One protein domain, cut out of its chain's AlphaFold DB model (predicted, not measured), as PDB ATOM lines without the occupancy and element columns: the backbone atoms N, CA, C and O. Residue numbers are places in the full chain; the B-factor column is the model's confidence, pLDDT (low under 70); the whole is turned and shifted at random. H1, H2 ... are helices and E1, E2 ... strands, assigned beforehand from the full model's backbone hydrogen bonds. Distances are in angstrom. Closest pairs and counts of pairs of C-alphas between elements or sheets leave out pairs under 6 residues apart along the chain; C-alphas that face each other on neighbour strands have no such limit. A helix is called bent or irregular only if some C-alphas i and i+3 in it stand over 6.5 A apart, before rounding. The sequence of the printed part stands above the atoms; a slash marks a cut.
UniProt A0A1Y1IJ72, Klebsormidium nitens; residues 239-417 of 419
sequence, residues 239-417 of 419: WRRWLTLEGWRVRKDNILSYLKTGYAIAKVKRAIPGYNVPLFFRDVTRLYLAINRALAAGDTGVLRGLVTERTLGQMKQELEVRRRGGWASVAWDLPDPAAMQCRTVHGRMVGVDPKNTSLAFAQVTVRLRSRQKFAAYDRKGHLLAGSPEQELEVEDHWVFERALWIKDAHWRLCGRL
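What this domain is: This is residues 239 to 417 of the 419 residues of a protein of Klebsormidium nitens (UniProt A0A1Y1IJ72). A long, twisted sheet, sharply bent in E3 and E4, has helix H3 in its hollow, with the shorter H4 and H5 beside H3 near E5. The long helix H2 runs alongside E2 with its residues 257 to 271, and its earlier part, with H1, makes an arm reaching away from this body. The printed part has 179 residues, with five named helices, H1 to H5, followed along the chain by five named strands, E1 to E5, and its class is mixed, helices and strands; the sheet is branched, E3 having three neighbours, and its neighbour pairs are E1 and E3, E2 and E3, E3 and E4, and E4 and E5, each pair antiparallel. The whole is only just loose, close to compact, with a radius of gyration of the C-alphas of 19.3 A and spans of 58 by 47 by 31 A.

How they stand to each other: H1, residues 239 to 243, touches H2, residues 245 to 271, only at the corner by their link; Arg 241 and Gly 247 have the closest C-alphas, 4.0 A apart. H2 is on the sheet, at the sheet's level, at a height of 2.8 A; its closest C-alpha to E2, residues 341 to 353, is Thr 261, 4.1 A from Gly 347. H3, residues 277 to 297, is on the sheet too, with the C-alphas of Ala 296 and Val 330 of E1, residues 329 to 333, 5.1 A apart. H3 and H4, residues 300 to 306, form a helical hairpin and touch at a shallow tilt of 7 degrees, opposite ways; their closest C-alphas, Ile 291 and Leu 303, are 6.2 A apart. H4 only grazes the sheet. H5, residues 309 to 324, is on the sheet at a height of 8.4 A. Each O i to N i+4 pair is within hydrogen-bond range in H1, H2, H3 and H5; H4 has 0 of 3, but 3 of 4 O i to N i+3 pairs. E2, E3, E4 and E5 form a meander, each strand the antiparallel neighbour of the one before. Within hydrogen-bond range are N 331 and O 375 of E1 and E3, 2.8 A; N 348 and O 363 of E2 and E3, 2.8 A; N 364 and O 400 of E3 and E4, 2.8 A; and N 399 and O 415 of E4 and E5, 2.8 A. E1 and E2 lie on one side of E3, E4 on the other side.

Where its parts are: H1 begins at C-alpha 239, (-25.156, 18.601, -14.295). H2 is 38.9 A long, H3 30.1 A and H5 22.7 A. E2 measures 34.8 A and bends by 50 degrees at residue 345. E3, residues 356 to 377, measures 50.4 A and bends by 83 degrees at residue 373. E4, residues 383 to 403, measures 41.7 A and bends by 98 degrees at residue 389. E5, residues 412 to 416, ends at C-alpha 416, (1.742, 40.642, -13.166).

The domain as a whole: The two C-alphas farthest apart, those of Leu 243 and Lys 380, are 62.8 A apart. The printed part has no cut and no long link. The mean pLDDT of the printed part is 92.9; residues 354 and 357 are under 70.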
ATOM      1  N   TRP A 239     -24.025  18.648 -13.365       84.75
ATOM      2  CA  TRP A 239     -25.156  18.601 -14.295       84.75
ATOM      3  C   TRP A 239     -24.985  19.555 -15.486       84.75
ATOM      4  O   TRP A 239     -24.949  19.098 -16.624       84.75
ATOM      5  N   ARG A 240     -24.753  20.860 -15.263       86.62
ATOM      6  CA  ARG A 240     -24.493  21.827 -16.355       86.62
ATOM      7  C   ARG A 240     -23.215  21.499 -17.133       86.62
ATOM      8  O   ARG A 240     -23.141  21.751 -18.332       86.62
ATOM      9  N   ARG A 241     -22.205  20.925 -16.475       86.38
ATOM     10  CA  ARG A 241     -20.931  20.551 -17.111       86.38
ATOM     11  C   ARG A 241     -21.069  19.364 -18.080       86.38
ATOM     12  O   ARG A 241     -20.249  19.252 -18.987       86.38
ATOM     13  N   TRP A 242     -22.060  18.489 -17.891       82.62
ATOM     14  CA  TRP A 242     -22.335  17.324 -18.751       82.62
ATOM     15  C   TRP A 242     -23.531  17.512 -19.700       82.62
ATOM     16  O   TRP A 242     -23.468  17.040 -20.831       82.62
ATOM     17  N   LEU A 243     -24.595  18.196 -19.274       88.69
ATOM     18  CA  LEU A 243     -25.857  18.315 -20.021       88.69
ATOM     19  C   LEU A 243     -25.930  19.559 -20.922       88.69
ATOM     20  O   LEU A 243     -26.780  19.629 -21.803       88.69
ATOM     21  N   THR A 244     -25.065  20.561 -20.724       90.62
ATOM     22  CA  THR A 244     -25.102  21.821 -21.488       90.62
ATOM     23  C   THR A 244     -23.922  21.919 -22.456       90.62
ATOM     24  O   THR A 244     -22.772  21.700 -22.071       90.62
ATOM     25  N   LEU A 245     -24.175  22.332 -23.705       90.50
ATOM     26  CA  LEU A 245     -23.141  22.523 -24.736       90.50
ATOM     27  C   LEU A 245     -22.047  23.525 -24.306       90.50
ATOM     28  O   LEU A 245     -20.866  23.329 -24.590       90.50
ATOM     29  N   GLU A 246     -22.423  24.572 -23.566       88.38
ATOM     30  CA  GLU A 246     -21.494  25.508 -22.916       88.38
ATOM     31  C   GLU A 246     -20.569  24.795 -21.911       88.38
ATOM     32  O   GLU A 246     -19.361  25.027 -21.899       88.38
ATOM     33  N   GLY A 247     -21.112  23.866 -21.116       89.62
ATOM     34  CA  GLY A 247     -20.358  23.064 -20.153       89.62
ATOM     35  C   GLY A 247     -19.320  22.152 -20.809       89.62
ATOM     36  O   GLY A 247     -18.207  22.017 -20.292       89.62
ATOM     37  N   TRP A 248     -19.637  21.604 -21.985       89.31
ATOM     38  CA  TRP A 248     -18.687  20.861 -22.819       89.31
ATOM     39  C   TRP A 248     -17.575  21.746 -23.386       89.31
ATOM     40  O   TRP A 248     -16.414  21.338 -23.341       89.31
ATOM     41  N   ARG A 249     -17.891  22.966 -23.850       90.81
ATOM     42  CA  ARG A 249     -16.883  23.952 -24.290       90.81
ATOM     43  C   ARG A 249     -15.929  24.294 -23.140       90.81
ATOM     44  O   ARG A 249     -14.738  24.017 -23.239       90.81
ATOM     45  N   VAL A 250     -16.458  24.712 -21.986       90.88
ATOM     46  CA  VAL A 250     -15.659  25.012 -20.778       90.88
ATOM     47  C   VAL A 250     -14.835  23.800 -20.309       90.88
ATOM     48  O   VAL A 250     -13.683  23.953 -19.900       90.88
ATOM     49  N   ARG A 251     -15.367  22.570 -20.389       90.56
ATOM     50  CA  ARG A 251     -14.598  21.344 -20.095       90.56
ATOM     51  C   ARG A 251     -13.445  21.149 -21.087       90.56
ATOM     52  O   ARG A 251     -12.333  20.885 -20.628       90.56
ATOM     53  N   LYS A 252     -13.691  21.280 -22.394       92.19
ATOM     54  CA  LYS A 252     -12.677  21.166 -23.457       92.19
ATOM     55  C   LYS A 252     -11.564  22.197 -23.273       92.19
ATOM     56  O   LYS A 252     -10.395  21.823 -23.290       92.19
ATOM     57  N   ASP A 253     -11.920  23.455 -23.041       91.12
ATOM     58  CA  ASP A 253     -10.965  24.562 -22.933       91.12
ATOM     59  C   ASP A 253     -10.078  24.424 -21.688       91.12
ATOM     60  O   ASP A 253      -8.859  24.594 -21.767       91.12
ATOM     61  N   ASN A 254     -10.657  24.006 -20.556       91.56
ATOM     62  CA  ASN A 254      -9.900  23.681 -19.346       91.56
ATOM     63  C   ASN A 254      -8.901  22.533 -19.594       91.56
ATOM     64  O   ASN A 254      -7.719  22.677 -19.281       91.56
ATOM     65  N   ILE A 255      -9.339  21.418 -20.198       92.69
ATOM     66  CA  ILE A 255      -8.463  20.275 -20.527       92.69
ATOM     67  C   ILE A 255      -7.339  20.709 -21.478       92.69
ATOM     68  O   ILE A 255      -6.167  20.444 -21.211       92.69
ATOM     69  N   LEU A 256      -7.665  21.438 -22.549       93.44
ATOM     70  CA  LEU A 256      -6.689  21.936 -23.518       93.44
ATOM     71  C   LEU A 256      -5.674  22.896 -22.873       93.44
ATOM     72  O   LEU A 256      -4.493  22.856 -23.210       93.44
ATOM     73  N   SER A 257      -6.098  23.724 -21.917       92.25
ATOM     74  CA  SER A 257      -5.210  24.630 -21.180       92.25
ATOM     75  C   SER A 257      -4.234  23.885 -20.257       92.25
ATOM     76  O   SER A 257      -3.060  24.270 -20.173       92.25
ATOM     77  N   TYR A 258      -4.668  22.786 -19.626       93.56
ATOM     78  CA  TYR A 258      -3.777  21.888 -18.882       93.56
ATOM     79  C   TYR A 258      -2.803  21.151 -19.812       93.56
ATOM     80  O   TYR A 258      -1.611  21.109 -19.516       93.56
ATOM     81  N   LEU A 259      -3.257  20.654 -20.969       95.88
ATOM     82  CA  LEU A 259      -2.392  20.000 -21.963       95.88
ATOM     83  C   LEU A 259      -1.326  20.958 -22.526       95.88
ATOM     84  O   LEU A 259      -0.146  20.606 -22.553       95.88
ATOM     85  N   LYS A 260      -1.700  22.196 -22.889       94.31
ATOM     86  CA  LYS A 260      -0.755  23.265 -23.276       94.31
ATOM     87  C   LYS A 260       0.284  23.531 -22.176       94.31
ATOM     88  O   LYS A 260       1.472  23.651 -22.472       94.31
ATOM     89  N   THR A 261      -0.153  23.576 -20.916       95.44
ATOM     90  CA  THR A 261       0.717  23.799 -19.746       95.44
ATOM     91  C   THR A 261       1.692  22.639 -19.533       95.44
ATOM     92  O   THR A 261       2.890  22.868 -19.369       95.44
ATOM     93  N   GLY A 262       1.217  21.393 -19.611       95.75
ATOM     94  CA  GLY A 262       2.054  20.194 -19.525       95.75
ATOM     95  C   GLY A 262       3.089  20.121 -20.650       95.75
ATOM     96  O   GLY A 262       4.260  19.860 -20.385       95.75
ATOM     97  N   TYR A 263       2.694  20.438 -21.888       94.38
ATOM     98  CA  TYR A 263       3.607  20.519 -23.033       94.38
ATOM     99  C   TYR A 263       4.693  21.589 -22.845       94.38
ATOM    100  O   TYR A 263       5.868  21.313 -23.092       94.38
ATOM    101  N   ALA A 264       4.332  22.779 -22.352       94.31
ATOM    102  CA  ALA A 264       5.298  23.836 -22.055       94.31
ATOM    103  C   ALA A 264       6.317  23.389 -20.991       94.31
ATOM    104  O   ALA A 264       7.522  23.469 -21.220       94.31
ATOM    105  N   ILE A 265       5.857  22.821 -19.871       94.50
ATOM    106  CA  ILE A 265       6.736  22.307 -18.804       94.50
ATOM    107  C   ILE A 265       7.621  21.156 -19.316       94.50
ATOM    108  O   ILE A 265       8.802  21.089 -18.975       94.50
ATOM    109  N   ALA A 266       7.099  20.272 -20.171       93.88
ATOM    110  CA  ALA A 266       7.873  19.196 -20.792       93.88
ATOM    111  C   ALA A 266       8.940  19.716 -21.776       93.88
ATOM    112  O   ALA A 266      10.023  19.138 -21.857       93.88
ATOM    113  N   LYS A 267       8.676  20.814 -22.496       93.06
ATOM    114  CA  LYS A 267       9.674  21.495 -23.340       93.06
ATOM    115  C   LYS A 267      10.744  22.198 -22.502       93.06
ATOM    116  O   LYS A 267      11.921  22.007 -22.785       93.06
ATOM    117  N   VAL A 268      10.362  22.907 -21.437       93.81
ATOM    118  CA  VAL A 268      11.292  23.520 -20.464       93.81
ATOM    119  C   VAL A 268      12.242  22.467 -19.880       93.81
ATOM    120  O   VAL A 268      13.457  22.636 -19.959       93.81
ATOM    121  N   LYS A 269      11.704  21.333 -19.402       93.38
ATOM    122  CA  LYS A 269      12.479  20.189 -18.878       93.38
ATOM    123  C   LYS A 269      13.450  19.556 -19.882       93.38
ATOM    124  O   LYS A 269      14.415  18.934 -19.461       93.38
ATOM    125  N   ARG A 270      13.184  19.664 -21.189       91.81
ATOM    126  CA  ARG A 270      14.049  19.128 -22.259       91.81
ATOM    127  C   ARG A 270      15.094  20.132 -22.750       91.81
ATOM    128  O   ARG A 270      16.120  19.708 -23.261       91.81
ATOM    129  N   ALA A 271      14.824  21.431 -22.633       90.81
ATOM    130  CA  ALA A 271      15.725  22.488 -23.092       90.81
ATOM    131  C   ALA A 271      16.738  22.927 -22.021       90.81
ATOM    132  O   ALA A 271      17.866  23.275 -22.355       90.81
ATOM    133  N   ILE A 272      16.344  22.913 -20.744       91.06
ATOM    134  CA  ILE A 272      17.186  23.354 -19.629       91.06
ATOM    135  C   ILE A 272      17.759  22.117 -18.912       91.06
ATOM    136  O   ILE A 272      17.000  21.419 -18.229       91.06
ATOM    137  N   PRO A 273      19.071  21.824 -19.023       89.38
ATOM    138  CA  PRO A 273      19.684  20.721 -18.290       89.38
ATOM    139  C   PRO A 273      19.584  20.966 -16.777       89.38
ATOM    140  O   PRO A 273      19.724  22.093 -16.309       89.38
ATOM    141  N   GLY A 274      19.304  19.910 -16.009       88.88
ATOM    142  CA  GLY A 274      19.164  19.996 -14.550       88.88
ATOM    143  C   GLY A 274      17.911  20.729 -14.042       88.88
ATOM    144  O   GLY A 274      17.813  20.979 -12.842       88.88
ATOM    145  N   TYR A 275      16.939  21.072 -14.902       91.69
ATOM    146  CA  TYR A 275      15.717  21.753 -14.458       91.69
ATOM    147  C   TYR A 275      14.929  20.920 -13.436       91.69
ATOM    148  O   TYR A 275      14.392  19.854 -13.749       91.69
ATOM    149  N   ASN A 276      14.774  21.472 -12.232       93.19
ATOM    150  CA  ASN A 276      13.939  20.919 -11.171       93.19
ATOM    151  C   ASN A 276      12.938  21.977 -10.675       93.19
ATOM    152  O   ASN A 276      13.254  23.165 -10.614       93.19
ATOM    153  N   VAL A 277      11.727  21.555 -10.311       92.25
ATOM    154  CA  VAL A 277      10.617  22.459  -9.951       92.25
ATOM    155  C   VAL A 277      10.895  23.243  -8.654       92.25
ATOM    156  O   VAL A 277      10.798  24.466  -8.701       92.25
ATOM    157  N   PRO A 278      11.319  22.625  -7.531       93.50
ATOM    158  CA  PRO A 278      11.798  23.361  -6.356       93.50
ATOM    159  C   PRO A 278      12.984  24.305  -6.621       93.50
ATOM    160  O   PRO A 278      13.030  25.378  -6.027       93.50
ATOM    161  N   LEU A 279      13.912  23.979  -7.537       93.38
ATOM    162  CA  LEU A 279      14.991  24.914  -7.905       93.38
ATOM    163  C   LEU A 279      14.429  26.147  -8.629       93.38
ATOM    164  O   LEU A 279      14.746  27.272  -8.251       93.38
ATOM    165  N   PHE A 280      13.524  25.942  -9.590       94.94
ATOM    166  CA  PHE A 280      12.795  27.026 -10.252       94.94
ATOM    167  C   PHE A 280      11.992  27.881  -9.258       94.94
ATOM    168  O   PHE A 280      12.008  29.103  -9.367       94.94
ATOM    169  N   PHE A 281      11.343  27.280  -8.256       95.94
ATOM    170  CA  PHE A 281      10.643  28.035  -7.211       95.94
ATOM    171  C   PHE A 281      11.594  28.850  -6.329       95.94
ATOM    172  O   PHE A 281      11.277  29.997  -6.033       95.94
ATOM    173  N   ARG A 282      12.780  28.334  -5.980       95.00
ATOM    174  CA  ARG A 282      13.813  29.109  -5.268       95.00
ATOM    175  C   ARG A 282      14.292  30.312  -6.089       95.00
ATOM    176  O   ARG A 282      14.461  31.401  -5.540       95.00
ATOM    177  N   ASP A 283      14.484  30.134  -7.393       94.94
ATOM    178  CA  ASP A 283      14.888  31.216  -8.295       94.94
ATOM    179  C   ASP A 283      13.763  32.260  -8.456       94.94
ATOM    180  O   ASP A 283      14.027  33.461  -8.428       94.94
ATOM    181  N   VAL A 284      12.501  31.820  -8.524       96.69
ATOM    182  CA  VAL A 284      11.305  32.683  -8.489       96.69
ATOM    183  C   VAL A 284      11.206  33.467  -7.176       96.69
ATOM    184  O   VAL A 284      10.977  34.673  -7.224       96.69
ATOM    185  N   THR A 285      11.451  32.845  -6.018       96.50
ATOM    186  CA  THR A 285      11.496  33.533  -4.713       96.50
ATOM    187  C   THR A 285      12.589  34.601  -4.675       96.50
ATOM    188  O   THR A 285      12.339  35.725  -4.238       96.50
ATOM    189  N   ARG A 286      13.785  34.297  -5.198       96.31
ATOM    190  CA  ARG A 286      14.881  35.272  -5.317       96.31
ATOM    191  C   ARG A 286      14.504  36.449  -6.224       96.31
ATOM    192  O   ARG A 286      14.789  37.590  -5.870       96.31
ATOM    193  N   LEU A 287      13.859  36.190  -7.364       96.94
ATOM    194  CA  LEU A 287      13.370  37.239  -8.266       96.94
ATOM    195  C   LEU A 287      12.288  38.101  -7.601       96.94
ATOM    196  O   LEU A 287      12.347  39.319  -7.720       96.94
ATOM    197  N   TYR A 288      11.345  37.494  -6.875       96.88
ATOM    198  CA  TYR A 288      10.281  38.199  -6.152       96.88
ATOM    199  C   TYR A 288      10.853  39.183  -5.120       96.88
ATOM    200  O   TYR A 288      10.561  40.378  -5.171       96.88
ATOM    201  N   LEU A 289      11.755  38.697  -4.258       96.38
ATOM    202  CA  LEU A 289      12.510  39.503  -3.293       96.38
ATOM    203  C   LEU A 289      13.264  40.660  -3.962       96.38
ATOM    204  O   LEU A 289      13.145  41.806  -3.531       96.38
ATOM    205  N   ALA A 290      14.047  40.370  -5.005       96.75
ATOM    206  CA  ALA A 290      14.894  41.363  -5.661       96.75
ATOM    207  C   ALA A 290      14.074  42.449  -6.380       96.75
ATOM    208  O   ALA A 290      14.397  43.630  -6.279       96.75
ATOM    209  N   ILE A 291      12.990  42.064  -7.060       97.12
ATOM    210  CA  ILE A 291      12.091  42.990  -7.758       97.12
ATOM    211  C   ILE A 291      11.354  43.883  -6.756       97.12
ATOM    212  O   ILE A 291      11.333  45.097  -6.940       97.12
ATOM    213  N   ASN A 292      10.797  43.327  -5.677       96.56
ATOM    214  CA  ASN A 292      10.048  44.126  -4.705       96.56
ATOM    215  C   ASN A 292      10.954  45.045  -3.872       96.56
ATOM    216  O   ASN A 292      10.594  46.203  -3.661       96.56
ATOM    217  N   ARG A 293      12.168  44.610  -3.497       96.12
ATOM    218  CA  ARG A 293      13.167  45.489  -2.857       96.12
ATOM    219  C   ARG A 293      13.620  46.616  -3.791       96.12
ATOM    220  O   ARG A 293      13.676  47.766  -3.365       96.12
ATOM    221  N   ALA A 294      13.849  46.333  -5.076       96.19
ATOM    222  CA  ALA A 294      14.180  47.370  -6.055       96.19
ATOM    223  C   ALA A 294      12.998  48.324  -6.343       96.19
ATOM    224  O   ALA A 294      13.218  49.510  -6.580       96.19
ATOM    225  N   LEU A 295      11.744  47.859  -6.261       95.56
ATOM    226  CA  LEU A 295      10.550  48.717  -6.316       95.56
ATOM    227  C   LEU A 295      10.387  49.594  -5.066       95.56
ATOM    228  O   LEU A 295       9.945  50.732  -5.196       95.56
ATOM    229  N   ALA A 296      10.733  49.092  -3.879       95.12
ATOM    230  CA  ALA A 296      10.692  49.853  -2.632       95.12
ATOM    231  C   ALA A 296      11.760  50.963  -2.608       95.12
ATOM    232  O   ALA A 296      11.450  52.114  -2.313       95.12
ATOM    233  N   ALA A 297      12.989  50.641  -3.034       94.19
ATOM    234  CA  ALA A 297      14.074  51.609  -3.219       94.19
ATOM    235  C   ALA A 297      13.889  52.530  -4.448       94.19
ATOM    236  O   ALA A 297      14.548  53.562  -4.563       94.19
ATOM    237  N   GLY A 298      13.019  52.162  -5.394       94.00
ATOM    238  CA  GLY A 298      12.809  52.886  -6.652       94.00
ATOM    239  C   GLY A 298      13.944  52.746  -7.681       94.00
ATOM    240  O   GLY A 298      13.985  53.524  -8.639       94.00
ATOM    241  N   ASP A 299      14.849  51.774  -7.517       94.25
ATOM    242  CA  ASP A 299      15.989  51.550  -8.411       94.25
ATOM    243  C   ASP A 299      15.558  50.896  -9.734       94.25
ATOM    244  O   ASP A 299      15.433  49.675  -9.888       94.25
ATOM    245  N   THR A 300      15.372  51.745 -10.743       93.75
ATOM    246  CA  THR A 300      15.011  51.297 -12.092       93.75
ATOM    247  C   THR A 300      16.179  50.740 -12.917       93.75
ATOM    248  O   THR A 300      15.948  50.238 -14.022       93.75
ATOM    249  N   GLY A 301      17.411  50.832 -12.409       94.44
ATOM    250  CA  GLY A 301      18.615  50.231 -12.975       94.44
ATOM    251  C   GLY A 301      18.646  48.730 -12.713       94.44
ATOM    252  O   GLY A 301      18.607  47.954 -13.669       94.44
ATOM    253  N   VAL A 302      18.605  48.315 -11.442       94.44
ATOM    254  CA  VAL A 302      18.519  46.891 -11.060       94.44
ATOM    255  C   VAL A 302      17.270  46.227 -11.649       94.44
ATOM    256  O   VAL A 302      17.372  45.144 -12.230       94.44
ATOM    257  N   LEU A 303      16.106  46.894 -11.614       95.31
ATOM    258  CA  LEU A 303      14.868  46.357 -12.201       95.31
ATOM    259  C   LEU A 303      15.021  45.957 -13.678       95.31
ATOM    260  O   LEU A 303      14.485  44.924 -14.075       95.31
ATOM    261  N   ARG A 304      15.778  46.715 -14.487       93.94
ATOM    262  CA  ARG A 304      15.982  46.427 -15.922       93.94
ATOM    263  C   ARG A 304      16.611  45.049 -16.171       93.94
ATOM    264  O   ARG A 304      16.345  44.460 -17.213       93.94
ATOM    265  N   GLY A 305      17.419  44.526 -15.247       92.75
ATOM    266  CA  GLY A 305      17.996  43.183 -15.365       92.75
ATOM    267  C   GLY A 305      17.021  42.052 -15.006       92.75
ATOM    268  O   GLY A 305      17.193  40.925 -15.472       92.75
ATOM    269  N   LEU A 306      15.999  42.340 -14.195       95.38
ATOM    270  CA  LEU A 306      15.115  41.348 -13.564       95.38
ATOM    271  C   LEU A 306      13.757  41.187 -14.271       95.38
ATOM    272  O   LEU A 306      13.079  40.172 -14.085       95.38
ATOM    273  N   VAL A 307      13.344  42.171 -15.075       96.25
ATOM    274  CA  VAL A 307      12.021  42.222 -15.723       96.25
ATOM    275  C   VAL A 307      12.143  42.470 -17.234       96.25
ATOM    276  O   VAL A 307      13.195  42.890 -17.712       96.25
ATOM    277  N   THR A 308      11.087  42.204 -18.008       95.06
ATOM    278  CA  THR A 308      11.041  42.548 -19.442       95.06
ATOM    279  C   THR A 308      10.753  44.032 -19.656       95.06
ATOM    280  O   THR A 308      10.257  44.740 -18.781       95.06
ATOM    281  N   GLU A 309      11.045  44.524 -20.852       93.00
ATOM    282  CA  GLU A 309      11.046  45.937 -21.227       93.00
ATOM    283  C   GLU A 309       9.674  46.611 -21.003       93.00
ATOM    284  O   GLU A 309       9.596  47.751 -20.538       93.00
ATOM    285  N   ARG A 310       8.580  45.882 -21.250       92.81
ATOM    286  CA  ARG A 310       7.187  46.280 -20.993       92.81
ATOM    287  C   ARG A 310       6.861  46.298 -19.507       92.81
ATOM    288  O   ARG A 310       6.248  47.257 -19.043       92.81
ATOM    289  N   THR A 311       7.271  45.275 -18.755       95.06
ATOM    290  CA  THR A 311       7.074  45.246 -17.298       95.06
ATOM    291  C   THR A 311       7.860  46.368 -16.623       95.06
ATOM    292  O   THR A 311       7.328  47.017 -15.727       95.06
ATOM    293  N   LEU A 312       9.065  46.688 -17.108       95.75
ATOM    294  CA  LEU A 312       9.844  47.844 -16.660       95.75
ATOM    295  C   LEU A 312       9.099  49.159 -16.928       95.75
ATOM    296  O   LEU A 312       9.079  50.029 -16.062       95.75
ATOM    297  N   GLY A 313       8.462  49.303 -18.095       95.50
ATOM    298  CA  GLY A 313       7.611  50.453 -18.414       95.50
ATOM    299  C   GLY A 313       6.430  50.603 -17.446       95.50
ATOM    300  O   GLY A 313       6.240  51.675 -16.875       95.50
ATOM    301  N   GLN A 314       5.694  49.515 -17.195       95.19
ATOM    302  CA  GLN A 314       4.573  49.485 -16.244       95.19
ATOM    303  C   GLN A 314       5.025  49.816 -14.812       95.19
ATOM    304  O   GLN A 314       4.432  50.666 -14.152       95.19
ATOM    305  N   MET A 315       6.126  49.221 -14.351       95.50
ATOM    306  CA  MET A 315       6.695  49.488 -13.027       95.50
ATOM    307  C   MET A 315       7.191  50.929 -12.878       95.50
ATOM    308  O   MET A 315       6.974  51.544 -11.836       95.50
ATOM    309  N   LYS A 316       7.796  51.515 -13.920       96.19
ATOM    310  CA  LYS A 316       8.160  52.941 -13.931       96.19
ATOM    311  C   LYS A 316       6.936  53.848 -13.840       96.19
ATOM    312  O   LYS A 316       6.973  54.823 -13.095       96.19
ATOM    313  N   GLN A 317       5.856  53.513 -14.546       95.88
ATOM    314  CA  GLN A 317       4.590  54.240 -14.457       95.88
ATOM    315  C   GLN A 317       3.982  54.145 -13.048       95.88
ATOM    316  O   GLN A 317       3.540  55.158 -12.515       95.88
ATOM    317  N   GLU A 318       4.013  52.975 -12.404       94.25
ATOM    318  CA  GLU A 318       3.564  52.812 -11.013       94.25
ATOM    319  C   GLU A 318       4.401  53.629 -10.019       94.25
ATOM    320  O   GLU A 318       3.831  54.292  -9.154       94.25
ATOM    321  N   LEU A 319       5.734  53.627 -10.140       95.19
ATOM    322  CA  LEU A 319       6.613  54.442  -9.290       95.19
ATOM    323  C   LEU A 319       6.342  55.945  -9.463       95.19
ATOM    324  O   LEU A 319       6.308  56.684  -8.482       95.19
ATOM    325  N   GLU A 320       6.102  56.394 -10.693       95.00
ATOM    326  CA  GLU A 320       5.750  57.784 -10.995       95.00
ATOM    327  C   GLU A 320       4.368  58.170 -10.437       95.00
ATOM    328  O   GLU A 320       4.215  59.243  -9.853       95.00
ATOM    329  N   VAL A 321       3.370  57.285 -10.529       95.50
ATOM    330  CA  VAL A 321       2.047  57.493  -9.915       95.50
ATOM    331  C   VAL A 321       2.149  57.585  -8.388       95.50
ATOM    332  O   VAL A 321       1.557  58.489  -7.803       95.50
ATOM    333  N   ARG A 322       2.949  56.727  -7.736       93.44
ATOM    334  CA  ARG A 322       3.194  56.785  -6.279       93.44
ATOM    335  C   ARG A 322       3.827  58.116  -5.859       93.44
ATOM    336  O   ARG A 322       3.338  58.753  -4.930       93.44
ATOM    337  N   ARG A 323       4.851  58.582  -6.587       92.56
ATOM    338  CA  ARG A 323       5.516  59.881  -6.346       92.56
ATOM    339  C   ARG A 323       4.563  61.070  -6.489       92.56
ATOM    340  O   ARG A 323       4.647  62.014  -5.706       92.56
ATOM    341  N   ARG A 324       3.644  61.022  -7.461       93.69
ATOM    342  CA  ARG A 324       2.573  62.025  -7.633       93.69
ATOM    343  C   ARG A 324       1.528  61.956  -6.519       93.69
ATOM    344  O   ARG A 324       1.034  62.995  -6.105       93.69
ATOM    345  N   GLY A 325       1.256  60.762  -5.992       92.88
ATOM    346  CA  GLY A 325       0.447  60.526  -4.791       92.88
ATOM    347  C   GLY A 325       1.144  60.854  -3.461       92.88
ATOM    348  O   GLY A 325       0.684  60.399  -2.419       92.88
ATOM    349  N   GLY A 326       2.258  61.594  -3.477       92.75
ATOM    350  CA  GLY A 326       2.968  62.049  -2.276       92.75
ATOM    351  C   GLY A 326       3.944  61.043  -1.655       92.75
ATOM    352  O   GLY A 326       4.678  61.412  -0.743       92.75
ATOM    353  N   TRP A 327       4.016  59.800  -2.145       94.31
ATOM    354  CA  TRP A 327       4.876  58.776  -1.546       94.31
ATOM    355  C   TRP A 327       6.354  59.097  -1.813       94.31
ATOM    356  O   TRP A 327       6.793  59.136  -2.967       94.31
ATOM    357  N   ALA A 328       7.117  59.312  -0.743       92.75
ATOM    358  CA  ALA A 328       8.544  59.622  -0.783       92.75
ATOM    359  C   ALA A 328       9.413  58.379  -0.565       92.75
ATOM    360  O   ALA A 328      10.392  58.184  -1.283       92.75
ATOM    361  N   SER A 329       9.029  57.522   0.383       93.12
ATOM    362  CA  SER A 329       9.690  56.245   0.659       93.12
ATOM    363  C   SER A 329       8.668  55.127   0.868       93.12
ATOM    364  O   SER A 329       7.499  55.364   1.188       93.12
ATOM    365  N   VAL A 330       9.110  53.890   0.645       96.06
ATOM    366  CA  VAL A 330       8.316  52.675   0.839       96.06
ATOM    367  C   VAL A 330       9.174  51.668   1.592       96.06
ATOM    368  O   VAL A 330      10.214  51.248   1.091       96.06
ATOM    369  N   ALA A 331       8.725  51.257   2.773       94.69
ATOM    370  CA  ALA A 331       9.235  50.074   3.446       94.69
ATOM    371  C   ALA A 331       8.452  48.854   2.942       94.69
ATOM    372  O   ALA A 331       7.223  48.804   3.028       94.69
ATOM    373  N   TRP A 332       9.171  47.869   2.408       96.25
ATOM    374  CA  TRP A 332       8.633  46.563   2.042       96.25
ATOM    375  C   TRP A 332       9.579  45.482   2.538       96.25
ATOM    376  O   TRP A 332      10.778  45.549   2.251       96.25
ATOM    377  N   ASP A 333       9.042  44.470   3.213       95.31
ATOM    378  CA  ASP A 333       9.802  43.264   3.520       95.31
ATOM    379  C   ASP A 333       8.939  41.994   3.523       95.31
ATOM    380  O   ASP A 333       7.707  42.030   3.624       95.31
ATOM    381  N   LEU A 334       9.624  40.861   3.397       95.19
ATOM    382  CA  LEU A 334       9.086  39.506   3.392       95.19
ATOM    383  C   LEU A 334       9.773  38.732   4.536       95.19
ATOM    384  O   LEU A 334      10.822  38.136   4.284       95.19
ATOM    385  N   PRO A 335       9.223  38.754   5.771       91.06
ATOM    386  CA  PRO A 335       9.912  38.250   6.966       91.06
ATOM    387  C   PRO A 335      10.312  36.773   6.884       91.06
ATOM    388  O   PRO A 335      11.399  36.406   7.321       91.06
ATOM    389  N   ASP A 336       9.468  35.938   6.268       91.44
ATOM    390  CA  ASP A 336       9.788  34.546   5.940       91.44
ATOM    391  C   ASP A 336       9.653  34.291   4.422       91.44
ATOM    392  O   ASP A 336       8.554  34.045   3.908       91.44
ATOM    393  N   PRO A 337      10.773  34.322   3.673       91.31
ATOM    394  CA  PRO A 337      10.793  33.954   2.260       91.31
ATOM    395  C   PRO A 337      10.670  32.447   1.989       91.31
ATOM    396  O   PRO A 337      10.394  32.065   0.849       91.31
ATOM    397  N   ALA A 338      10.908  31.586   2.983       90.31
ATOM    398  CA  ALA A 338      10.841  30.131   2.849       90.31
ATOM    399  C   ALA A 338       9.398  29.613   2.971       90.31
ATOM    400  O   ALA A 338       9.025  28.681   2.258       90.31
ATOM    401  N   ALA A 339       8.559  30.267   3.780       90.88
ATOM    402  CA  ALA A 339       7.120  30.007   3.854       90.88
ATOM    403  C   ALA A 339       6.330  30.430   2.596       90.88
ATOM    404  O   ALA A 339       5.142  30.107   2.490       90.88
ATOM    405  N   MET A 340       6.941  31.133   1.628       94.94
ATOM    406  CA  MET A 340       6.240  31.550   0.410       94.94
ATOM    407  C   MET A 340       5.827  30.345  -0.450       94.94
ATOM    408  O   MET A 340       6.648  29.670  -1.072       94.94
ATOM    409  N   GLN A 341       4.518  30.107  -0.555       95.25
ATOM    410  CA  GLN A 341       3.978  28.991  -1.325       95.25
ATOM    411  C   GLN A 341       3.934  29.333  -2.818       95.25
ATOM    412  O   GLN A 341       3.006  29.989  -3.301       95.25
ATOM    413  N   CYS A 342       4.915  28.831  -3.563       96.56
ATOM    414  CA  CYS A 342       4.952  28.880  -5.023       96.56
ATOM    415  C   CYS A 342       4.162  27.713  -5.639       96.56
ATOM    416  O   CYS A 342       4.400  26.549  -5.311       96.56
ATOM    417  N   ARG A 343       3.252  27.989  -6.583       95.69
ATOM    418  CA  ARG A 343       2.602  26.958  -7.417       95.69
ATOM    419  C   ARG A 343       2.523  27.398  -8.876       95.69
ATOM    420  O   ARG A 343       1.932  28.429  -9.180       95.69
ATOM    421  N   THR A 344       3.059  26.600  -9.799       95.81
ATOM    422  CA  THR A 344       2.843  26.802 -11.242       95.81
ATOM    423  C   THR A 344       1.382  26.530 -11.587       95.81
ATOM    424  O   THR A 344       0.888  25.435 -11.324       95.81
ATOM    425  N   VAL A 345       0.702  27.502 -12.198       95.12
ATOM    426  CA  VAL A 345      -0.727  27.393 -12.562       95.12
ATOM    427  C   VAL A 345      -0.940  27.393 -14.077       95.12
ATOM    428  O   VAL A 345      -1.918  26.839 -14.573       95.12
ATOM    429  N   HIS A 346      -0.011  27.985 -14.829       95.69
ATOM    430  CA  HIS A 346      -0.116  28.109 -16.278       95.69
ATOM    431  C   HIS A 346       1.259  28.018 -16.937       95.69
ATOM    432  O   HIS A 346       2.251  28.492 -16.383       95.69
ATOM    433  N   GLY A 347       1.312  27.447 -18.136       95.88
ATOM    434  CA  GLY A 347       2.524  27.381 -18.947       95.88
ATOM    435  C   GLY A 347       2.193  27.552 -20.421       95.88
ATOM    436  O   GLY A 347       1.232  26.954 -20.918       95.88
ATOM    437  N   ARG A 348       2.974  28.369 -21.124       95.00
ATOM    438  CA  ARG A 348       2.841  28.621 -22.559       95.00
ATOM    439  C   ARG A 348       4.204  28.645 -23.238       95.00
ATOM    440  O   ARG A 348       5.201  29.071 -22.666       95.00
ATOM    441  N   MET A 349       4.213  28.153 -24.470       92.94
ATOM    442  CA  MET A 349       5.341  28.246 -25.388       92.94
ATOM    443  C   MET A 349       5.046  29.366 -26.375       92.94
ATOM    444  O   MET A 349       3.961  29.377 -26.959       92.94
ATOM    445  N   VAL A 350       6.000  30.266 -26.588       90.69
ATOM    446  CA  VAL A 350       5.880  31.354 -27.562       90.69
ATOM    447  C   VAL A 350       7.027  31.240 -28.554       90.69
ATOM    448  O   VAL A 350       8.168  31.544 -28.222       90.69
ATOM    449  N   GLY A 351       6.739  30.750 -29.757       84.12
ATOM    450  CA  GLY A 351       7.684  30.806 -30.872       84.12
ATOM    451  C   GLY A 351       7.666  32.191 -31.510       84.12
ATOM    452  O   GLY A 351       6.590  32.770 -31.655       84.12
ATOM    453  N   VAL A 352       8.831  32.696 -31.923       77.12
ATOM    454  CA  VAL A 352       8.899  33.846 -32.847       77.12
ATOM    455  C   VAL A 352       8.240  33.472 -34.184       77.12
ATOM    456  O   VAL A 352       7.446  34.234 -34.723       77.12
ATOM    457  N   ASP A 353       8.493  32.246 -34.650       76.62
ATOM    458  CA  ASP A 353       7.826  31.621 -35.790       76.62
ATOM    459  C   ASP A 353       6.834  30.538 -35.324       76.62
ATOM    460  O   ASP A 353       7.243  29.594 -34.639       76.62
ATOM    461  N   PRO A 354       5.566  30.544 -35.783       69.56
ATOM    462  CA  PRO A 354       4.623  29.452 -35.513       69.56
ATOM    463  C   PRO A 354       5.083  28.088 -36.054       69.56
ATOM    464  O   PRO A 354       4.702  27.049 -35.520       69.56
ATOM    465  N   LYS A 355       5.901  28.090 -37.117       71.00
ATOM    466  CA  LYS A 355       6.418  26.882 -37.784       71.00
ATOM    467  C   LYS A 355       7.758  26.390 -37.222       71.00
ATOM    468  O   LYS A 355       8.116  25.244 -37.470       71.00
ATOM    469  N   ASN A 356       8.502  27.219 -36.482       73.62
ATOM    470  CA  ASN A 356       9.863  26.904 -36.039       73.62
ATOM    471  C   ASN A 356      10.026  27.094 -34.520       73.62
ATOM    472  O   ASN A 356      10.389  28.158 -34.026       73.62
ATOM    473  N   THR A 357       9.809  26.014 -33.765       68.50
ATOM    474  CA  THR A 357       9.896  26.006 -32.292       68.50
ATOM    475  C   THR A 357      11.335  26.000 -31.740       68.50
ATOM    476  O   THR A 357      11.508  25.782 -30.543       68.50
ATOM    477  N   SER A 358      12.376  26.200 -32.563       71.75
ATOM    478  CA  SER A 358      13.753  26.360 -32.053       71.75
ATOM    479  C   SER A 358      13.935  27.703 -31.336       71.75
ATOM    480  O   SER A 358      14.480  27.744 -30.234       71.75
ATOM    481  N   LEU A 359      13.382  28.781 -31.898       82.75
ATOM    482  CA  LEU A 359      13.339  30.116 -31.293       82.75
ATOM    483  C   LEU A 359      12.057  30.289 -30.468       82.75
ATOM    484  O   LEU A 359      11.212  31.140 -30.756       82.75
ATOM    485  N   ALA A 360      11.887  29.420 -29.465       89.12
ATOM    486  CA  ALA A 360      10.749  29.442 -28.554       89.12
ATOM    487  C   ALA A 360      11.127  29.890 -27.133       89.12
ATOM    488  O   ALA A 360      12.035  29.346 -26.500       89.12
ATOM    489  N   PHE A 361      10.385  30.866 -26.620       92.81
ATOM    490  CA  PHE A 361      10.376  31.248 -25.215       92.81
ATOM    491  C   PHE A 361       9.410  30.352 -24.436       92.81
ATOM    492  O   PHE A 361       8.386  29.906 -24.965       92.81
ATOM    493  N   ALA A 362       9.704  30.133 -23.158       94.50
ATOM    494  CA  ALA A 362       8.752  29.599 -22.197       94.50
ATOM    495  C   ALA A 362       8.236  30.726 -21.300       94.50
ATOM    496  O   ALA A 362       9.031  31.438 -20.686       94.50
ATOM    497  N   GLN A 363       6.914  30.840 -21.194       96.19
ATOM    498  CA  GLN A 363       6.228  31.695 -20.229       96.19
ATOM    499  C   GLN A 363       5.518  30.813 -19.194       96.19
ATOM    500  O   GLN A 363       4.782  29.889 -19.549       96.19
ATOM    501  N   VAL A 364       5.746  31.076 -17.908       96.56
ATOM    502  CA  VAL A 364       5.237  30.277 -16.785       96.56
ATOM    503  C   VAL A 364       4.566  31.207 -15.779       96.56
ATOM    504  O   VAL A 364       5.220  32.061 -15.188       96.56
ATOM    505  N   THR A 365       3.256  31.052 -15.575       97.25
ATOM    506  CA  THR A 365       2.533  31.774 -14.517       97.25
ATOM    507  C   THR A 365       2.636  31.000 -13.211       97.25
ATOM    508  O   THR A 365       2.165  29.860 -13.115       97.25
ATOM    509  N   VAL A 366       3.219  31.642 -12.204       97.56
ATOM    510  CA  VAL A 366       3.325  31.132 -10.838       97.56
ATOM    511  C   VAL A 366       2.395  31.949  -9.944       97.56
ATOM    512  O   VAL A 366       2.408  33.180  -9.969       97.56
ATOM    513  N   ARG A 367       1.578  31.243  -9.163       97.19
ATOM    514  CA  ARG A 367       0.817  31.788  -8.040       97.19
ATOM    515  C   ARG A 367       1.723  31.777  -6.818       97.19
ATOM    516  O   ARG A 367       2.308  30.736  -6.507       97.19
ATOM    517  N   LEU A 368       1.833  32.922  -6.166       96.75
ATOM    518  CA  LEU A 368       2.704  33.180  -5.028       96.75
ATOM    519  C   LEU A 368       1.816  33.562  -3.845       96.75
ATOM    520  O   LEU A 368       1.041  34.506  -3.954       96.75
ATOM    521  N   ARG A 369       1.893  32.830  -2.731       96.88
ATOM    522  CA  ARG A 369       1.228  33.205  -1.472       96.88
ATOM    523  C   ARG A 369       2.271  33.458  -0.403       96.88
ATOM    524  O   ARG A 369       3.108  32.590  -0.166       96.88
ATOM    525  N   SER A 370       2.223  34.627   0.221       95.75
ATOM    526  CA  SER A 370       3.256  35.097   1.151       95.75
ATOM    527  C   SER A 370       2.682  36.066   2.181       95.75
ATOM    528  O   SER A 370       1.643  36.673   1.928       95.75
ATOM    529  N   ARG A 371       3.363  36.227   3.319       95.88
ATOM    530  CA  ARG A 371       3.055  37.244   4.334       95.88
ATOM    531  C   ARG A 371       4.067  38.373   4.243       95.88
ATOM    532  O   ARG A 371       5.263  38.110   4.305       95.88
ATOM    533  N   GLN A 372       3.605  39.601   4.046       95.75
ATOM    534  CA  GLN A 372       4.460  40.755   3.758       95.75
ATOM    535  C   GLN A 372       4.159  41.913   4.699       95.75
ATOM    536  O   GLN A 372       3.011  42.091   5.107       95.75
ATOM    537  N   LYS A 373       5.178  42.725   4.980       96.12
ATOM    538  CA  LYS A 373       5.043  44.010   5.674       96.12
ATOM    539  C   LYS A 373       5.191  45.131   4.654       96.12
ATOM    540  O   LYS A 373       6.069  45.072   3.789       96.12
ATOM    541  N   PHE A 374       4.309  46.123   4.719       96.38
ATOM    542  CA  PHE A 374       4.264  47.220   3.755       96.38
ATOM    543  C   PHE A 374       3.834  48.518   4.432       96.38
ATOM    544  O   PHE A 374       2.730  48.601   4.973       96.38
ATOM    545  N   ALA A 375       4.670  49.546   4.320       96.38
ATOM    546  CA  ALA A 375       4.363  50.911   4.725       96.38
ATOM    547  C   ALA A 375       4.883  51.905   3.677       96.38
ATOM    548  O   ALA A 375       6.001  51.769   3.179       96.38
ATOM    549  N   ALA A 376       4.088  52.921   3.348       96.19
ATOM    550  CA  ALA A 376       4.484  54.032   2.485       96.19
ATOM    551  C   ALA A 376       4.418  55.348   3.262       96.19
ATOM    552  O   ALA A 376       3.455  55.575   3.998       96.19
ATOM    553  N   TYR A 377       5.411  56.218   3.074       96.50
ATOM    554  CA  TYR A 377       5.575  57.446   3.851       96.50
ATOM    555  C   TYR A 377       5.633  58.698   2.967       96.50
ATOM    556  O   TYR A 377       6.122  58.661   1.833       96.50
ATOM    557  N   ASP A 378       5.153  59.817   3.506       96.12
ATOM    558  CA  ASP A 378       5.322  61.163   2.949       96.12
ATOM    559  C   ASP A 378       6.783  61.642   3.074       96.12
ATOM    560  O   ASP A 378       7.580  61.100   3.840       96.12
ATOM    561  N   ARG A 379       7.126  62.732   2.380       93.62
ATOM    562  CA  ARG A 379       8.404  63.457   2.502       93.62
ATOM    563  C   ARG A 379       8.712  63.893   3.938       93.62
ATOM    564  O   ARG A 379       9.879  64.066   4.267       93.62
ATOM    565  N   LYS A 380       7.686  64.064   4.779       94.00
ATOM    566  CA  LYS A 380       7.804  64.380   6.214       94.00
ATOM    567  C   LYS A 380       7.987  63.150   7.118       94.00
ATOM    568  O   LYS A 380       8.046  63.307   8.330       94.00
ATOM    569  N   GLY A 381       8.020  61.934   6.567       92.50
ATOM    570  CA  GLY A 381       8.095  60.686   7.340       92.50
ATOM    571  C   GLY A 381       6.761  60.203   7.925       92.50
ATOM    572  O   GLY A 381       6.725  59.155   8.562       92.50
ATOM    573  N   HIS A 382       5.651  60.912   7.697       94.12
ATOM    574  CA  HIS A 382       4.320  60.458   8.111       94.12
ATOM    575  C   HIS A 382       3.871  59.231   7.306       94.12
ATOM    576  O   HIS A 382       4.035  59.199   6.086       94.12
ATOM    577  N   LEU A 383       3.259  58.251   7.974       95.81
ATOM    578  CA  LEU A 383       2.667  57.071   7.341       95.81
ATOM    579  C   LEU A 383       1.450  57.476   6.486       95.81
ATOM    580  O   LEU A 383       0.487  58.037   7.002       95.81
ATOM    581  N   LEU A 384       1.493  57.181   5.184       94.81
ATOM    582  CA  LEU A 384       0.416  57.453   4.221       94.81
ATOM    583  C   LEU A 384      -0.446  56.223   3.921       94.81
ATOM    584  O   LEU A 384      -1.635  56.362   3.642       94.81
ATOM    585  N   ALA A 385       0.148  55.027   3.912       92.19
ATOM    586  CA  ALA A 385      -0.559  53.785   3.604       92.19
ATOM    587  C   ALA A 385       0.152  52.559   4.191       92.19
ATOM    588  O   ALA A 385       1.381  52.521   4.259       92.19
ATOM    589  N   GLY A 386      -0.629  51.526   4.523       93.19
ATOM    590  CA  GLY A 386      -0.128  50.278   5.100       93.19
ATOM    591  C   GLY A 386       0.171  50.379   6.597       93.19
ATOM    592  O   GLY A 386      -0.326  51.271   7.280       93.19
ATOM    593  N   SER A 387       0.973  49.445   7.103       92.94
ATOM    594  CA  SER A 387       1.467  49.407   8.482       92.94
ATOM    595  C   SER A 387       2.832  48.706   8.503       92.94
ATOM    596  O   SER A 387       2.985  47.669   7.851       92.94
ATOM    597  N   PRO A 388       3.842  49.244   9.216       91.94
ATOM    598  CA  PRO A 388       5.185  48.666   9.228       91.94
ATOM    599  C   PRO A 388       5.267  47.349  10.011       91.94
ATOM    600  O   PRO A 388       6.135  46.525   9.733       91.94
ATOM    601  N   GLU A 389       4.373  47.138  10.978       92.69
ATOM    602  CA  GLU A 389       4.384  45.965  11.860       92.69
ATOM    603  C   GLU A 389       3.478  44.837  11.352       92.69
ATOM    604  O   GLU A 389       3.815  43.659  11.504       92.69
ATOM    605  N   GLN A 390       2.344  45.193  10.738       94.62
ATOM    606  CA  GLN A 390       1.302  44.249  10.343       94.62
ATOM    607  C   GLN A 390       1.724  43.388   9.148       94.62
ATOM    608  O   GLN A 390       2.067  43.894   8.079       94.62
ATOM    609  N   GLU A 391       1.609  42.070   9.303       94.75
ATOM    610  CA  GLU A 391       1.752  41.126   8.196       94.75
ATOM    611  C   GLU A 391       0.430  40.953   7.448       94.75
ATOM    612  O   GLU A 391      -0.600  40.618   8.035       94.75
ATOM    613  N   LEU A 392       0.474  41.144   6.132       95.00
ATOM    614  CA  LEU A 392      -0.650  40.946   5.221       95.00
ATOM    615  C   LEU A 392      -0.396  39.702   4.361       95.00
ATOM    616  O   LEU A 392       0.677  39.573   3.767       95.00
ATOM    617  N   GLU A 393      -1.368  38.786   4.268       95.50
ATOM    618  CA  GLU A 393      -1.291  37.665   3.319       95.50
ATOM    619  C   GLU A 393      -1.633  38.157   1.904       95.50
ATOM    620  O   GLU A 393      -2.747  38.606   1.633       95.50
ATOM    621  N   VAL A 394      -0.664  38.058   0.995       95.25
ATOM    622  CA  VAL A 394      -0.762  38.506  -0.398       95.25
ATOM    623  C   VAL A 394      -0.742  37.294  -1.329       95.25
ATOM    624  O   VAL A 394       0.164  36.458  -1.256       95.25
ATOM    625  N   GLU A 395      -1.728  37.217  -2.230       95.88
ATOM    626  CA  GLU A 395      -1.791  36.227  -3.311       95.88
ATOM    627  C   GLU A 395      -1.506  36.873  -4.675       95.88
ATOM    628  O   GLU A 395      -2.376  37.470  -5.308       95.88
ATOM    629  N   ASP A 396      -0.278  36.696  -5.146       96.06
ATOM    630  CA  ASP A 396       0.242  37.257  -6.387       96.06
ATOM    631  C   ASP A 396       0.180  36.246  -7.545       96.06
ATOM    632  O   ASP A 396       0.336  35.038  -7.351       96.06
ATOM    633  N   HIS A 397       0.003  36.730  -8.779       97.06
ATOM    634  CA  HIS A 397       0.063  35.905  -9.995       97.06
ATOM    635  C   HIS A 397       1.054  36.507 -10.998       97.06
ATOM    636  O   HIS A 397       0.731  37.425 -11.755       97.06
ATOM    637  N   TRP A 398       2.287  36.000 -10.986       97.44
ATOM    638  CA  TRP A 398       3.413  36.539 -11.755       97.44
ATOM    639  C   TRP A 398       3.750  35.626 -12.940       97.44
ATOM    640  O   TRP A 398       3.791  34.401 -12.808       97.44
ATOM    641  N   VAL A 399       3.996  36.218 -14.111       97.50
ATOM    642  CA  VAL A 399       4.381  35.509 -15.340       97.50
ATOM    643  C   VAL A 399       5.880  35.653 -15.558       97.50
ATOM    644  O   VAL A 399       6.359  36.742 -15.868       97.50
ATOM    645  N   PHE A 400       6.616  34.554 -15.440       97.06
ATOM    646  CA  PHE A 400       8.054  34.505 -15.688       97.06
ATOM    647  C   PHE A 400       8.345  34.034 -17.116       97.06
ATOM    648  O   PHE A 400       7.690  33.118 -17.610       97.06
ATOM    649  N   GLU A 401       9.332  34.642 -17.769       95.12
ATOM    650  CA  GLU A 401       9.768  34.335 -19.133       95.12
ATOM    651  C   GLU A 401      11.249  33.929 -19.168       95.12
ATOM    652  O   GLU A 401      12.079  34.514 -18.467       95.12
ATOM    653  N   ARG A 402      11.580  32.940 -20.009       93.75
ATOM    654  CA  ARG A 402      12.956  32.550 -20.360       93.75
ATOM    655  C   ARG A 402      13.034  32.093 -21.821       93.75
ATOM    656  O   ARG A 402      12.200  31.309 -22.276       93.75
ATOM    657  N   ALA A 403      14.055  32.547 -22.548       92.50
ATOM    658  CA  ALA A 403      14.393  32.030 -23.876       92.50
ATOM    659  C   ALA A 403      15.019  30.630 -23.747       92.50
ATOM    660  O   ALA A 403      15.931  30.448 -22.942       92.50
ATOM    661  N   LEU A 404      14.549  29.640 -24.515       91.06
ATOM    662  CA  LEU A 404      15.025  28.252 -24.373       91.06
ATOM    663  C   LEU A 404      16.263  27.909 -25.215       91.06
ATOM    664  O   LEU A 404      16.902  26.894 -24.958       91.06
ATOM    665  N   TRP A 405      16.609  28.731 -26.212       87.31
ATOM    666  CA  TRP A 405      17.781  28.512 -27.071       87.31
ATOM    667  C   TRP A 405      19.067  29.158 -26.531       87.31
ATOM    668  O   TRP A 405      20.163  28.819 -26.973       87.31
ATOM    669  N   ILE A 406      18.944  30.087 -25.580       88.19
ATOM    670  CA  ILE A 406      20.073  30.737 -24.910       88.19
ATOM    671  C   ILE A 406      20.362  29.943 -23.635       88.19
ATOM    672  O   ILE A 406      19.557  29.960 -22.702       88.19
ATOM    673  N   LYS A 407      21.506  29.249 -23.590       84.69
ATOM    674  CA  LYS A 407      21.903  28.405 -22.447       84.69
ATOM    675  C   LYS A 407      21.870  29.198 -21.136       84.69
ATOM    676  O   LYS A 407      21.179  28.812 -20.191       84.69
ATOM    677  N   ASP A 408      22.517  30.357 -21.152       86.38
ATOM    678  CA  ASP A 408      22.787  31.195 -19.980       86.38
ATOM    679  C   ASP A 408      21.687  32.236 -19.696       86.38
ATOM    680  O   ASP A 408      21.863  33.122 -18.863       86.38
ATOM    681  N   ALA A 409      20.530  32.151 -20.368       89.88
ATOM    682  CA  ALA A 409      19.407  33.041 -20.077       89.88
ATOM    683  C   ALA A 409      18.806  32.747 -18.698       89.88
ATOM    684  O   ALA A 409      18.408  31.620 -18.400       89.88
ATOM    685  N   HIS A 410      18.653  33.778 -17.874       92.00
ATOM    686  CA  HIS A 410      17.895  33.717 -16.629       92.00
ATOM    687  C   HIS A 410      16.385  33.860 -16.863       92.00
ATOM    688  O   HIS A 410      15.920  34.282 -17.925       92.00
ATOM    689  N   TRP A 411      15.606  33.505 -15.841       95.19
ATOM    690  CA  TRP A 411      14.188  33.856 -15.771       95.19
ATOM    691  C   TRP A 411      14.036  35.350 -15.450       95.19
ATOM    692  O   TRP A 411      14.756  35.875 -14.602       95.19
ATOM    693  N   ARG A 412      13.085  36.026 -16.100       95.69
ATOM    694  CA  ARG A 412      12.694  37.421 -15.816       95.69
ATOM    695  C   ARG A 412      11.183  37.550 -15.688       95.69
ATOM    696  O   ARG A 412      10.443  36.743 -16.248       95.69
ATOM    697  N   LEU A 413      10.712  38.572 -14.981       97.12
ATOM    698  CA  LEU A 413       9.281  38.878 -14.890       97.12
ATOM    699  C   LEU A 413       8.781  39.525 -16.195       97.12
ATOM    700  O   LEU A 413       9.257  40.590 -16.574       97.12
ATOM    701  N   CYS A 414       7.804  38.899 -16.851       95.50
ATOM    702  CA  CYS A 414       7.162  39.367 -18.086       95.50
ATOM    703  C   CYS A 414       5.775  40.005 -17.858       95.50
ATOM    704  O   CYS A 414       5.199  40.608 -18.767       95.50
ATOM    705  N   GLY A 415       5.212  39.872 -16.655       95.19
ATOM    706  CA  GLY A 415       3.986  40.566 -16.269       95.19
ATOM    707  C   GLY A 415       3.429  40.113 -14.924       95.19
ATOM    708  O   GLY A 415       3.732  39.021 -14.446       95.19
ATOM    709  N   ARG A 416       2.578  40.954 -14.337       95.31
ATOM    710  CA  ARG A 416       1.742  40.642 -13.166       95.31
ATOM    711  C   ARG A 416       0.283  40.589 -13.620       95.31
ATOM    712  O   ARG A 416      -0.098  41.360 -14.503       95.31
ATOM    713  N   LEU A 417      -0.506  39.670 -13.071       94.00
ATOM    714  CA  LEU A 417      -1.905  39.457 -13.445       94.00
ATOM    715  C   LEU A 417      -2.840  39.806 -12.283       94.00
ATOM    716  O   LEU A 417      -2.742  39.215 -11.210       94.00
TER     717      LEU A 417